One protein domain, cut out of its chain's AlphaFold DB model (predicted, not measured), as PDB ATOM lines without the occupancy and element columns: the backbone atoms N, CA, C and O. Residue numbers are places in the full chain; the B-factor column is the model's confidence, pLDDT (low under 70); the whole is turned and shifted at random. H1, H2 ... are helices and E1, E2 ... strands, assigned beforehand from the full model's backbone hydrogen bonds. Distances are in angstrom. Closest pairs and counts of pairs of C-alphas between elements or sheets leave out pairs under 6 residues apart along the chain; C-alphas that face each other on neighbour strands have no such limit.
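What this domain is: This is residues 97 to 173 of the 185 residues of the protein "Ribbon-helix-helix protein, CopG family" of Desulfurococcaceae archaeon (UniProt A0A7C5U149). One long, twisted sheet of four strands has the helix H2 packed over one face, running lengthwise over the inner strand E1, while the opposite face has no named helix. The short helix H1 sits at the sheet's level, beside H2, and the E2 and E3 hairpin turns at one end of the long axis. The printed part has 77 residues with four named strands and two named helices in the order E1 H1 E2 E3 H2 E4; the sheet's order is E2 E3 E1 E4, all antiparallel. The class is mixed, helices and strands. The whole is compact, with a radius of gyration of the C-alphas of 12.6 A, and its outline is a rod spanning 48 by 22 by 18 A.

Where its parts are: E1, residues 98 to 108, begins at C-alpha 98 (191.862, 121.516, 94.562), covers 28.9 A and bends by 57 degrees at residue 101. H1 is residues 116 to 121, 10.7 A. E2, residues 122 to 130, covers 22.3 A. E3, residues 133 to 143, covers 29.9 A and bends by 50 degrees at residue 139. H2, residues 144 to 155, covers 16.1 A and begins at C-alpha 144 (193.576, 123.248, 99.740). E4, residues 160 to 170, covers 28.6 A, bends by 63 degrees at residue 167 and ends at C-alpha 170 (190.773, 122.210, 90.387).

How they stand to each other: E1 and E4 are antiparallel at 169 degrees, with N 103 and O 164 within hydrogen-bond range at 2.8 A. E3 and E1 are antiparallel at 171 degrees, with N 104 and O 138 at 2.8 A. The hairpin of E2 and E3 is antiparallel at 171 degrees, with N 126 and O 137 at 2.8 A. The edge strands E2 and E4 are apart. E1, H1, E2 and E3, H2, E4 are split strand-helix-strand units, same-way strands with another strand between them, and both crossovers are right-handed. H2 is on the sheet at a height of 7.8 A, over E1, in two layers, and runs along the strands at 6 degrees to E1 on the local plane; the closest C-alphas of these two, His 99 and Tyr 144, are 5.6 A apart. H1 is on the sheet at its level, with a height of 0.3 A. With residues 146 to 150 alone H2 touches H1, opposite ways at a steep tilt of 62 degrees; the closest C-alphas, Glu 118 and Leu 150, are 5.8 A apart. Every O i to N i+4 pair of H2 is within hydrogen-bond range; in H1 0 of 2 are, beside 2 of 3 O i to N i+3 pairs.

The domain as a whole: The two C-alphas farthest apart, Asn 131 and Gly 173, are 48.7 A apart. The printed part has no cut and no long link. The mean pLDDT of the printed part is 86.6; residues 115 to 118 and 171 to 173 are under 70.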
ATOM      1  N   GLU A  97     187.787 119.795  96.307       76.00
ATOM      2  CA  GLU A  97     189.222 119.626  96.554       76.00
ATOM      3  C   GLU A  97     190.037 120.066  95.335       76.00
ATOM      4  O   GLU A  97     189.835 119.612  94.206       76.00
ATOM      5  N   HIS A  98     190.995 120.949  95.580       82.81
ATOM      6  CA  HIS A  98     191.862 121.516  94.562       82.81
ATOM      7  C   HIS A  98     193.268 121.714  95.128       82.81
ATOM      8  O   HIS A  98     193.486 121.640  96.341       82.81
ATOM      9  N   HIS A  99     194.227 121.921  94.235       87.62
ATOM     10  CA  HIS A  99     195.614 122.182  94.590       87.62
ATOM     11  C   HIS A  99     195.890 123.683  94.476       87.62
ATOM     12  O   HIS A  99     195.630 124.278  93.427       87.62
ATOM     13  N   CYS A 100     196.399 124.289  95.546       87.44
ATOM     14  CA  CYS A 100     196.717 125.715  95.620       87.44
ATOM     15  C   CYS A 100     198.214 125.924  95.745       87.44
ATOM     16  O   CYS A 100     198.870 125.164  96.457       87.44
ATOM     17  N   ALA A 101     198.701 127.024  95.180       91.38
ATOM     18  CA  ALA A 101     199.980 127.609  95.542       91.38
ATOM     19  C   ALA A 101     199.811 129.081  95.932       91.38
ATOM     20  O   ALA A 101     198.968 129.795  95.384       91.38
ATOM     21  N   GLY A 102     200.599 129.545  96.897       92.75
ATOM     22  CA  GLY A 102     200.557 130.931  97.346       92.75
ATOM     23  C   GLY A 102     201.658 131.286  98.332       92.75
ATOM     24  O   GLY A 102     202.488 130.452  98.691       92.75
ATOM     25  N   LEU A 103     201.642 132.533  98.790       94.94
ATOM     26  CA  LEU A 103     202.520 133.027  99.843       94.94
ATOM     27  C   LEU A 103     201.732 133.191 101.139       94.94
ATOM     28  O   LEU A 103     200.652 133.770 101.137       94.94
ATOM     29  N   VAL A 104     202.275 132.729 102.257       93.50
ATOM     30  CA  VAL A 104     201.795 133.091 103.594       93.50
ATOM     31  C   VAL A 104     202.800 134.060 104.192       93.50
ATOM     32  O   VAL A 104     203.942 133.687 104.442       93.50
ATOM     33  N   ILE A 105     202.379 135.299 104.414       95.00
ATOM     34  CA  ILE A 105     203.160 136.332 105.092       95.00
ATOM     35  C   ILE A 105     202.656 136.413 106.522       95.00
ATOM     36  O   ILE A 105     201.458 136.583 106.735       95.00
ATOM     37  N   LEU A 106     203.545 136.319 107.501       94.31
ATOM     38  CA  LEU A 106     203.180 136.445 108.904       94.31
ATOM     39  C   LEU A 106     204.191 137.267 109.698       94.31
ATOM     40  O   LEU A 106     205.373 137.324 109.359       94.31
ATOM     41  N   VAL A 107     203.705 137.875 110.776       94.25
ATOM     42  CA  VAL A 107     204.515 138.563 111.784       94.25
ATOM     43  C   VAL A 107     204.304 137.877 113.126       94.25
ATOM     44  O   VAL A 107     203.164 137.677 113.552       94.25
ATOM     45  N   SER A 108     205.386 137.503 113.799       92.00
ATOM     46  CA  SER A 108     205.336 136.801 115.084       92.00
ATOM     47  C   SER A 108     206.475 137.222 116.008       92.00
ATOM     48  O   SER A 108     207.569 137.533 115.560       92.00
ATOM     49  N   GLU A 109     206.252 137.191 117.321       91.12
ATOM     50  CA  GLU A 109     207.302 137.511 118.306       91.12
ATOM     51  C   GLU A 109     208.401 136.440 118.357       91.12
ATOM     52  O   GLU A 109     209.567 136.725 118.624       91.12
ATOM     53  N   LYS A 110     208.022 135.190 118.080       87.25
ATOM     54  CA  LYS A 110     208.898 134.012 118.065       87.25
ATOM     55  C   LYS A 110     209.024 133.476 116.639       87.25
ATOM     56  O   LYS A 110     208.085 133.653 115.859       87.25
ATOM     57  N   PRO A 111     210.127 132.795 116.284       80.00
ATOM     58  CA  PRO A 111     210.229 132.156 114.981       80.00
ATOM     59  C   PRO A 111     209.094 131.127 114.831       80.00
ATOM     60  O   PRO A 111     208.877 130.326 115.746       80.00
ATOM     61  N   PRO A 112     208.334 131.146 113.724       76.06
ATOM     62  CA  PRO A 112     207.242 130.208 113.526       76.06
ATOM     63  C   PRO A 112     207.807 128.798 113.358       76.06
ATOM     64  O   PRO A 112     208.609 128.532 112.462       76.06
ATOM     65  N   SER A 113     207.366 127.881 114.212       73.62
ATOM     66  CA  SER A 113     207.641 126.459 114.058       73.62
ATOM     67  C   SER A 113     206.588 125.835 113.144       73.62
ATOM     68  O   SER A 113     205.458 125.566 113.555       73.62
ATOM     69  N   VAL A 114     206.959 125.605 111.885       72.88
ATOM     70  CA  VAL A 114     206.204 124.709 111.002       72.88
ATOM     71  C   VAL A 114     206.613 123.288 111.386       72.88
ATOM     72  O   VAL A 114     207.761 122.905 111.179       72.88
ATOM     73  N   SER A 115     205.719 122.519 112.006       63.75
ATOM     74  CA  SER A 115     206.028 121.167 112.491       63.75
ATOM     75  C   SER A 115     204.998 120.144 112.010       63.75
ATOM     76  O   SER A 115     203.850 120.483 111.723       63.75
ATOM     77  N   GLY A 116     205.410 118.877 111.922       68.38
ATOM     78  CA  GLY A 116     204.534 117.749 111.600       68.38
ATOM     79  C   GLY A 116     203.981 117.757 110.172       68.38
ATOM     80  O   GLY A 116     204.700 118.020 109.208       68.38
ATOM     81  N   SER A 117     202.688 117.447 110.035       61.41
ATOM     82  CA  SER A 117     201.979 117.262 108.756       61.41
ATOM     83  C   SER A 117     201.870 118.532 107.903       61.41
ATOM     84  O   SER A 117     201.678 118.447 106.689       61.41
ATOM     85  N   GLU A 118     202.041 119.705 108.512       68.44
ATOM     86  CA  GLU A 118     201.951 121.004 107.842       68.44
ATOM     87  C   GLU A 118     203.210 121.348 107.031       68.44
ATOM     88  O   GLU A 118     203.146 122.143 106.096       68.44
ATOM     89  N   SER A 119     204.341 120.695 107.319       76.19
ATOM     90  CA  SER A 119     205.578 120.835 106.534       76.19
ATOM     91  C   SER A 119     205.422 120.352 105.089       76.19
ATOM     92  O   SER A 119     206.061 120.885 104.189       76.19
ATOM     93  N   SER A 120     204.519 119.395 104.846       85.69
ATOM     94  CA  SER A 120     204.310 118.786 103.525       85.69
ATOM     95  C   SER A 120     203.870 119.774 102.439       85.69
ATOM     96  O   SER A 120     204.082 119.510 101.254       85.69
ATOM     97  N   VAL A 121     203.269 120.901 102.836       92.75
ATOM     98  CA  VAL A 121     202.827 121.951 101.910       92.75
ATOM     99  C   VAL A 121     203.772 123.143 101.852       92.75
ATOM    100  O   VAL A 121     203.640 123.952 100.944       92.75
ATOM    101  N   VAL A 122     204.722 123.288 102.779       94.25
ATOM    102  CA  VAL A 122     205.680 124.402 102.754       94.25
ATOM    103  C   VAL A 122     206.845 124.019 101.850       94.25
ATOM    104  O   VAL A 122     207.566 123.063 102.114       94.25
ATOM    105  N   ARG A 123     207.023 124.762 100.759       94.81
ATOM    106  CA  ARG A 123     208.059 124.500  99.749       94.81
ATOM    107  C   ARG A 123     209.279 125.388  99.917       94.81
ATOM    108  O   ARG A 123     210.387 124.962  99.612       94.81
ATOM    109  N   ALA A 124     209.079 126.606 100.406       93.38
ATOM    110  CA  ALA A 124     210.164 127.504 100.762       93.38
ATOM    111  C   ALA A 124     209.763 128.382 101.946       93.38
ATOM    112  O   ALA A 124     208.584 128.671 102.160       93.38
ATOM    113  N   GLN A 125     210.766 128.823 102.695       93.44
ATOM    114  CA  GLN A 125     210.604 129.704 103.837       93.44
ATOM    115  C   GLN A 125     211.678 130.786 103.803       93.44
ATOM    116  O   GLN A 125     212.857 130.505 103.601       93.44
ATOM    117  N   PHE A 126     211.256 132.017 104.056       93.50
ATOM    118  CA  PHE A 126     212.112 133.173 104.247       93.50
ATOM    119  C   PHE A 126     211.771 133.810 105.594       93.50
ATOM    120  O   PHE A 126     210.609 134.116 105.856       93.50
ATOM    121  N   ILE A 127     212.765 133.973 106.466       93.94
ATOM    122  CA  ILE A 127     212.598 134.518 107.818       93.94
ATOM    123  C   ILE A 127     213.540 135.700 107.972       93.94
ATOM    124  O   ILE A 127     214.744 135.562 107.772       93.94
ATOM    125  N   VAL A 128     213.003 136.831 108.414       94.56
ATOM    126  CA  VAL A 128     213.788 138.006 108.788       94.56
ATOM    127  C   VAL A 128     213.520 138.323 110.247       94.56
ATOM    128  O   VAL A 128     212.377 138.557 110.644       94.56
ATOM    129  N   LYS A 129     214.583 138.340 111.054       94.69
ATOM    130  CA  LYS A 129     214.518 138.863 112.418       94.69
ATOM    131  C   LYS A 129     214.547 140.388 112.365       94.69
ATOM    132  O   LYS A 129     215.388 140.980 111.699       94.69
ATOM    133  N   THR A 130     213.641 141.004 113.103       92.44
ATOM    134  CA  THR A 130     213.521 142.449 113.295       92.44
ATOM    135  C   THR A 130     213.568 142.761 114.791       92.44
ATOM    136  O   THR A 130     213.511 141.857 115.626       92.44
ATOM    137  N   ASN A 131     213.621 144.044 115.152       90.31
ATOM    138  CA  ASN A 131     213.556 144.454 116.559       90.31
ATOM    139  C   ASN A 131     212.194 144.138 117.207       90.31
ATOM    140  O   ASN A 131     212.123 143.969 118.418       90.31
ATOM    141  N   ALA A 132     211.129 144.034 116.405       86.62
ATOM    142  CA  ALA A 132     209.761 143.782 116.860       86.62
ATOM    143  C   ALA A 132     209.345 142.297 116.775       86.62
ATOM    144  O   ALA A 132     208.174 141.976 116.954       86.62
ATOM    145  N   GLY A 133     210.279 141.387 116.468       92.31
ATOM    146  CA  GLY A 133     210.007 139.961 116.279       92.31
ATOM    147  C   GLY A 133     210.485 139.465 114.918       92.31
ATOM    148  O   GLY A 133     211.583 139.793 114.475       92.31
ATOM    149  N   TYR A 134     209.668 138.675 114.235       94.19
ATOM    150  CA  TYR A 134     210.007 137.981 112.999       94.19
ATOM    151  C   TYR A 134     208.976 138.280 111.919       94.19
ATOM    152  O   TYR A 134     207.777 138.159 112.153       94.19
ATOM    153  N   VAL A 135     209.460 138.613 110.725       94.69
ATOM    154  CA  VAL A 135     208.656 138.622 109.500       94.69
ATOM    155  C   VAL A 135     208.983 137.350 108.741       94.69
ATOM    156  O   VAL A 135     210.150 137.089 108.442       94.69
ATOM    157  N   VAL A 136     207.968 136.543 108.447       94.31
ATOM    158  CA  VAL A 136     208.141 135.262 107.763       94.31
ATOM    159  C   VAL A 136     207.271 135.196 106.527       94.31
ATOM    160  O   VAL A 136     206.083 135.499 106.573       94.31
ATOM    161  N   VAL A 137     207.878 134.769 105.424       95.69
ATOM    162  CA  VAL A 137     207.205 134.492 104.159       95.69
ATOM    163  C   VAL A 137     207.382 133.013 103.847       95.69
ATOM    164  O   VAL A 137     208.503 132.518 103.747       95.69
ATOM    165  N   LEU A 138     206.273 132.298 103.707       95.25
ATOM    166  CA  LEU A 138     206.247 130.892 103.323       95.25
ATOM    167  C   LEU A 138     205.681 130.781 101.914       95.25
ATOM    168  O   LEU A 138     204.569 131.240 101.673       95.25
ATOM    169  N   TYR A 139     206.402 130.132 101.007       95.38
ATOM    170  CA  TYR A 139     205.796 129.636  99.775       95.38
ATOM    171  C   TYR A 139     205.153 128.283 100.077       95.38
ATOM    172  O   TYR A 139     205.826 127.348 100.527       95.38
ATOM    173  N   VAL A 140     203.840 128.202  99.873       94.81
ATOM    174  CA  VAL A 140     203.031 127.024 100.176       94.81
ATOM    175  C   VAL A 140     202.404 126.480  98.908       94.81
ATOM    176  O   VAL A 140     201.911 127.241  98.081       94.81
ATOM    177  N   GLU A 141     202.399 125.161  98.773       93.69
ATOM    178  CA  GLU A 141     201.836 124.461  97.633       93.69
ATOM    179  C   GLU A 141     201.334 123.070  98.039       93.69
ATOM    180  O   GLU A 141     202.099 122.230  98.527       93.69
ATOM    181  N   GLY A 142     200.045 122.812  97.826       92.06
ATOM    182  CA  GLY A 142     199.426 121.549  98.211       92.06
ATOM    183  C   GLY A 142     197.913 121.518  98.043       92.06
ATOM    184  O   GLY A 142     197.296 122.453  97.535       92.06
ATOM    185  N   LEU A 143     197.294 120.437  98.528       89.38
ATOM    186  CA  LEU A 143     195.836 120.350  98.636       89.38
ATOM    187  C   LEU A 143     195.296 121.492  99.501       89.38
ATOM    188  O   LEU A 143     195.812 121.749 100.593       89.38
ATOM    189  N   TYR A 144     194.209 122.122  99.052       86.12
ATOM    190  CA  TYR A 144     193.576 123.248  99.740       86.12
ATOM    191  C   TYR A 144     193.312 122.958 101.218       86.12
ATOM    192  O   TYR A 144     193.623 123.785 102.069       86.12
ATOM    193  N   GLY A 145     192.822 121.760 101.556       86.25
ATOM    194  CA  GLY A 145     192.574 121.380 102.948       86.25
ATOM    195  C   GLY A 145     193.827 121.447 103.830       86.25
ATOM    196  O   GLY A 145     193.739 121.830 104.995       86.25
ATOM    197  N   HIS A 146     195.002 121.128 103.286       90.31
ATOM    198  CA  HIS A 146     196.270 121.177 104.018       90.31
ATOM    199  C   HIS A 146     196.771 122.619 104.142       90.31
ATOM    200  O   HIS A 146     197.131 123.050 105.236       90.31
ATOM    201  N   VAL A 147     196.715 123.388 103.049       89.81
ATOM    202  CA  VAL A 147     197.089 124.813 103.036       89.81
ATOM    203  C   VAL A 147     196.185 125.626 103.971       89.81
ATOM    204  O   VAL A 147     196.671 126.461 104.731       89.81
ATOM    205  N   LYS A 148     194.876 125.349 103.986       88.62
ATOM    206  CA  LYS A 148     193.897 125.978 104.883       88.62
ATOM    207  C   LYS A 148     194.209 125.695 106.350       88.62
ATOM    208  O   LYS A 148     194.202 126.626 107.150       88.62
ATOM    209  N   ARG A 149     194.506 124.436 106.700       89.19
ATOM    210  CA  ARG A 149     194.881 124.060 108.074       89.19
ATOM    211  C   ARG A 149     196.145 124.782 108.530       89.19
ATOM    212  O   ARG A 149     196.102 125.423 109.576       89.19
ATOM    213  N   LEU A 150     197.188 124.795 107.695       91.19
ATOM    214  CA  LEU A 150     198.414 125.548 107.970       91.19
ATOM    215  C   LEU A 150     198.110 127.038 108.200       91.19
ATOM    216  O   LEU A 150     198.530 127.605 109.205       91.19
ATOM    217  N   ARG A 151     197.337 127.679 107.310       89.31
ATOM    218  CA  ARG A 151     196.948 129.097 107.453       89.31
ATOM    219  C   ARG A 151     196.236 129.365 108.780       89.31
ATOM    220  O   ARG A 151     196.569 130.325 109.468       89.31
ATOM    221  N   GLN A 152     195.283 128.513 109.156       88.38
ATOM    222  CA  GLN A 152     194.557 128.632 110.423       88.38
ATOM    223  C   GLN A 152     195.474 128.427 111.636       88.38
ATOM    224  O   GLN A 152     195.359 129.156 112.620       88.38
ATOM    225  N   GLY A 153     196.396 127.464 111.566       89.06
ATOM    226  CA  GLY A 153     197.383 127.203 112.612       89.06
ATOM    227  C   GLY A 153     198.335 128.380 112.825       89.06
ATOM    228  O   GLY A 153     198.587 128.766 113.968       89.06
ATOM    229  N   LEU A 154     198.811 128.987 111.736       90.31
ATOM    230  CA  LEU A 154     199.693 130.154 111.770       90.31
ATOM    231  C   LEU A 154     198.966 131.407 112.263       90.31
ATOM    232  O   LEU A 154     199.477 132.083 113.152       90.31
ATOM    233  N   SER A 155     197.746 131.656 111.782       88.44
ATOM    234  CA  SER A 155     196.958 132.831 112.170       88.44
ATOM    235  C   SER A 155     196.686 132.909 113.675       88.44
ATOM    236  O   SER A 155     196.539 134.006 114.198       88.44
ATOM    237  N   ARG A 156     196.629 131.772 114.384       86.94
ATOM    238  CA  ARG A 156     196.448 131.727 115.848       86.94
ATOM    239  C   ARG A 156     197.718 132.047 116.639       86.94
ATOM    240  O   ARG A 156     197.631 132.346 117.823       86.94
ATOM    241  N   LYS A 157     198.891 131.903 116.018       86.38
ATOM    242  CA  LYS A 157     200.213 132.040 116.658       86.38
ATOM    243  C   LYS A 157     200.949 133.314 116.233       86.38
ATOM    244  O   LYS A 157     201.987 133.640 116.802       86.38
ATOM    245  N   SER A 158     200.446 133.993 115.209       87.88
ATOM    246  CA  SER A 158     201.003 135.220 114.649       87.88
ATOM    247  C   SER A 158     200.219 136.443 115.111       87.88
ATOM    248  O   SER A 158     198.999 136.373 115.232       87.88
ATOM    249  N   LEU A 159     200.892 137.583 115.225       89.06
ATOM    250  CA  LEU A 159     200.247 138.887 115.387       89.06
ATOM    251  C   LEU A 159     199.525 139.325 114.107       89.06
ATOM    252  O   LEU A 159     198.498 139.993 114.151       89.06
ATOM    253  N   PHE A 160     200.069 138.931 112.958       89.81
ATOM    254  CA  PHE A 160     199.519 139.216 111.642       89.81
ATOM    255  C   PHE A 160     199.773 138.021 110.733       89.81
ATOM    256  O   PHE A 160     200.879 137.486 110.736       89.81
ATOM    257  N   THR A 161     198.777 137.623 109.945       91.19
ATOM    258  CA  THR A 161     198.933 136.645 108.866       91.19
ATOM    259  C   THR A 161     198.124 137.108 107.661       91.19
ATOM    260  O   THR A 161     196.946 137.430 107.791       91.19
ATOM    261  N   ARG A 162     198.737 137.087 106.478       91.31
ATOM    262  CA  ARG A 162     198.092 137.308 105.182       91.31
ATOM    263  C   ARG A 162     198.474 136.186 104.231       91.31
ATOM    264  O   ARG A 162     199.631 135.778 104.179       91.31
ATOM    265  N   TYR A 163     197.506 135.694 103.471       89.00
ATOM    266  CA  TYR A 163     197.753 134.750 102.390       89.00
ATOM    267  C   TYR A 163     197.591 135.472 101.063       89.00
ATOM    268  O   TYR A 163     196.594 136.148 100.868       89.00
ATOM    269  N   ILE A 164     198.561 135.324 100.170       89.81
ATOM    270  CA  ILE A 164     198.504 135.842  98.808       89.81
ATOM    271  C   ILE A 164     198.414 134.627  97.884       89.81
ATOM    272  O   ILE A 164     199.406 133.900  97.744       89.81
ATOM    273  N   PRO A 165     197.248 134.351  97.287       86.69
ATOM    274  CA  PRO A 165     197.123 133.259  96.334       86.69
ATOM    275  C   PRO A 165     197.934 133.560  95.063       86.69
ATOM    276  O   PRO A 165     197.972 134.693  94.588       86.69
ATOM    277  N   LEU A 166     198.600 132.540  94.518       87.69
ATOM    278  CA  LEU A 166     199.365 132.639  93.268       87.69
ATOM    279  C   LEU A 166     198.772 131.761  92.165       87.69
ATOM    280  O   LEU A 166     198.747 132.159  91.003       87.69
ATOM    281  N   SER A 167     198.302 130.560  92.506       83.31
ATOM    282  CA  SER A 167     197.647 129.671  91.551       83.31
ATOM    283  C   SER A 167     196.676 128.707  92.231       83.31
ATOM    284  O   SER A 167     196.829 128.336  93.397       83.31
ATOM    285  N   CYS A 168     195.655 128.291  91.481       80.31
ATOM    286  CA  CYS A 168     194.650 127.335  91.925       80.31
ATOM    287  C   CYS A 168     194.288 126.401  90.765       80.31
ATOM    288  O   CYS A 168     193.904 126.855  89.687       80.31
ATOM    289  N   THR A 169     194.422 125.091  90.978       80.44
ATOM    290  CA  THR A 169     194.072 124.065  89.989       80.44
ATOM    291  C   THR A 169     193.048 123.101  90.570       80.44
ATOM    292  O   THR A 169     193.313 122.342  91.505       80.44
ATOM    293  N   TYR A 170     191.845 123.121  90.004       74.94
ATOM    294  CA  TYR A 170     190.773 122.210  90.387       74.94
ATOM    295  C   TYR A 170     191.009 120.842  89.754       74.94
ATOM    296  O   TYR A 170     191.158 120.734  88.531       74.94
ATOM    297  N   ARG A 171     190.994 119.771  90.560       64.00
ATOM    298  CA  ARG A 171     190.876 118.425  89.995       64.00
ATOM    299  C   ARG A 171     189.499 118.341  89.350       64.00
ATOM    300  O   ARG A 171     188.486 118.365  90.043       64.00
ATOM    301  N   ARG A 172     189.446 118.252  88.017       53.66
ATOM    302  CA  ARG A 172     188.208 117.883  87.324       53.66
ATOM    303  C   ARG A 172     187.818 116.499  87.833       53.66
ATOM    304  O   ARG A 172     188.443 115.512  87.457       53.66
ATOM    305  N   GLY A 173     186.807 116.430  88.697       53.22
ATOM    306  CA  GLY A 173     186.130 115.169  88.963       53.22
ATOM    307  C   GLY A 173     185.644 114.561  87.638       53.22
ATOM    308  O   GLY A 173     185.428 115.304  86.669       53.22
TER     309      GLY A 173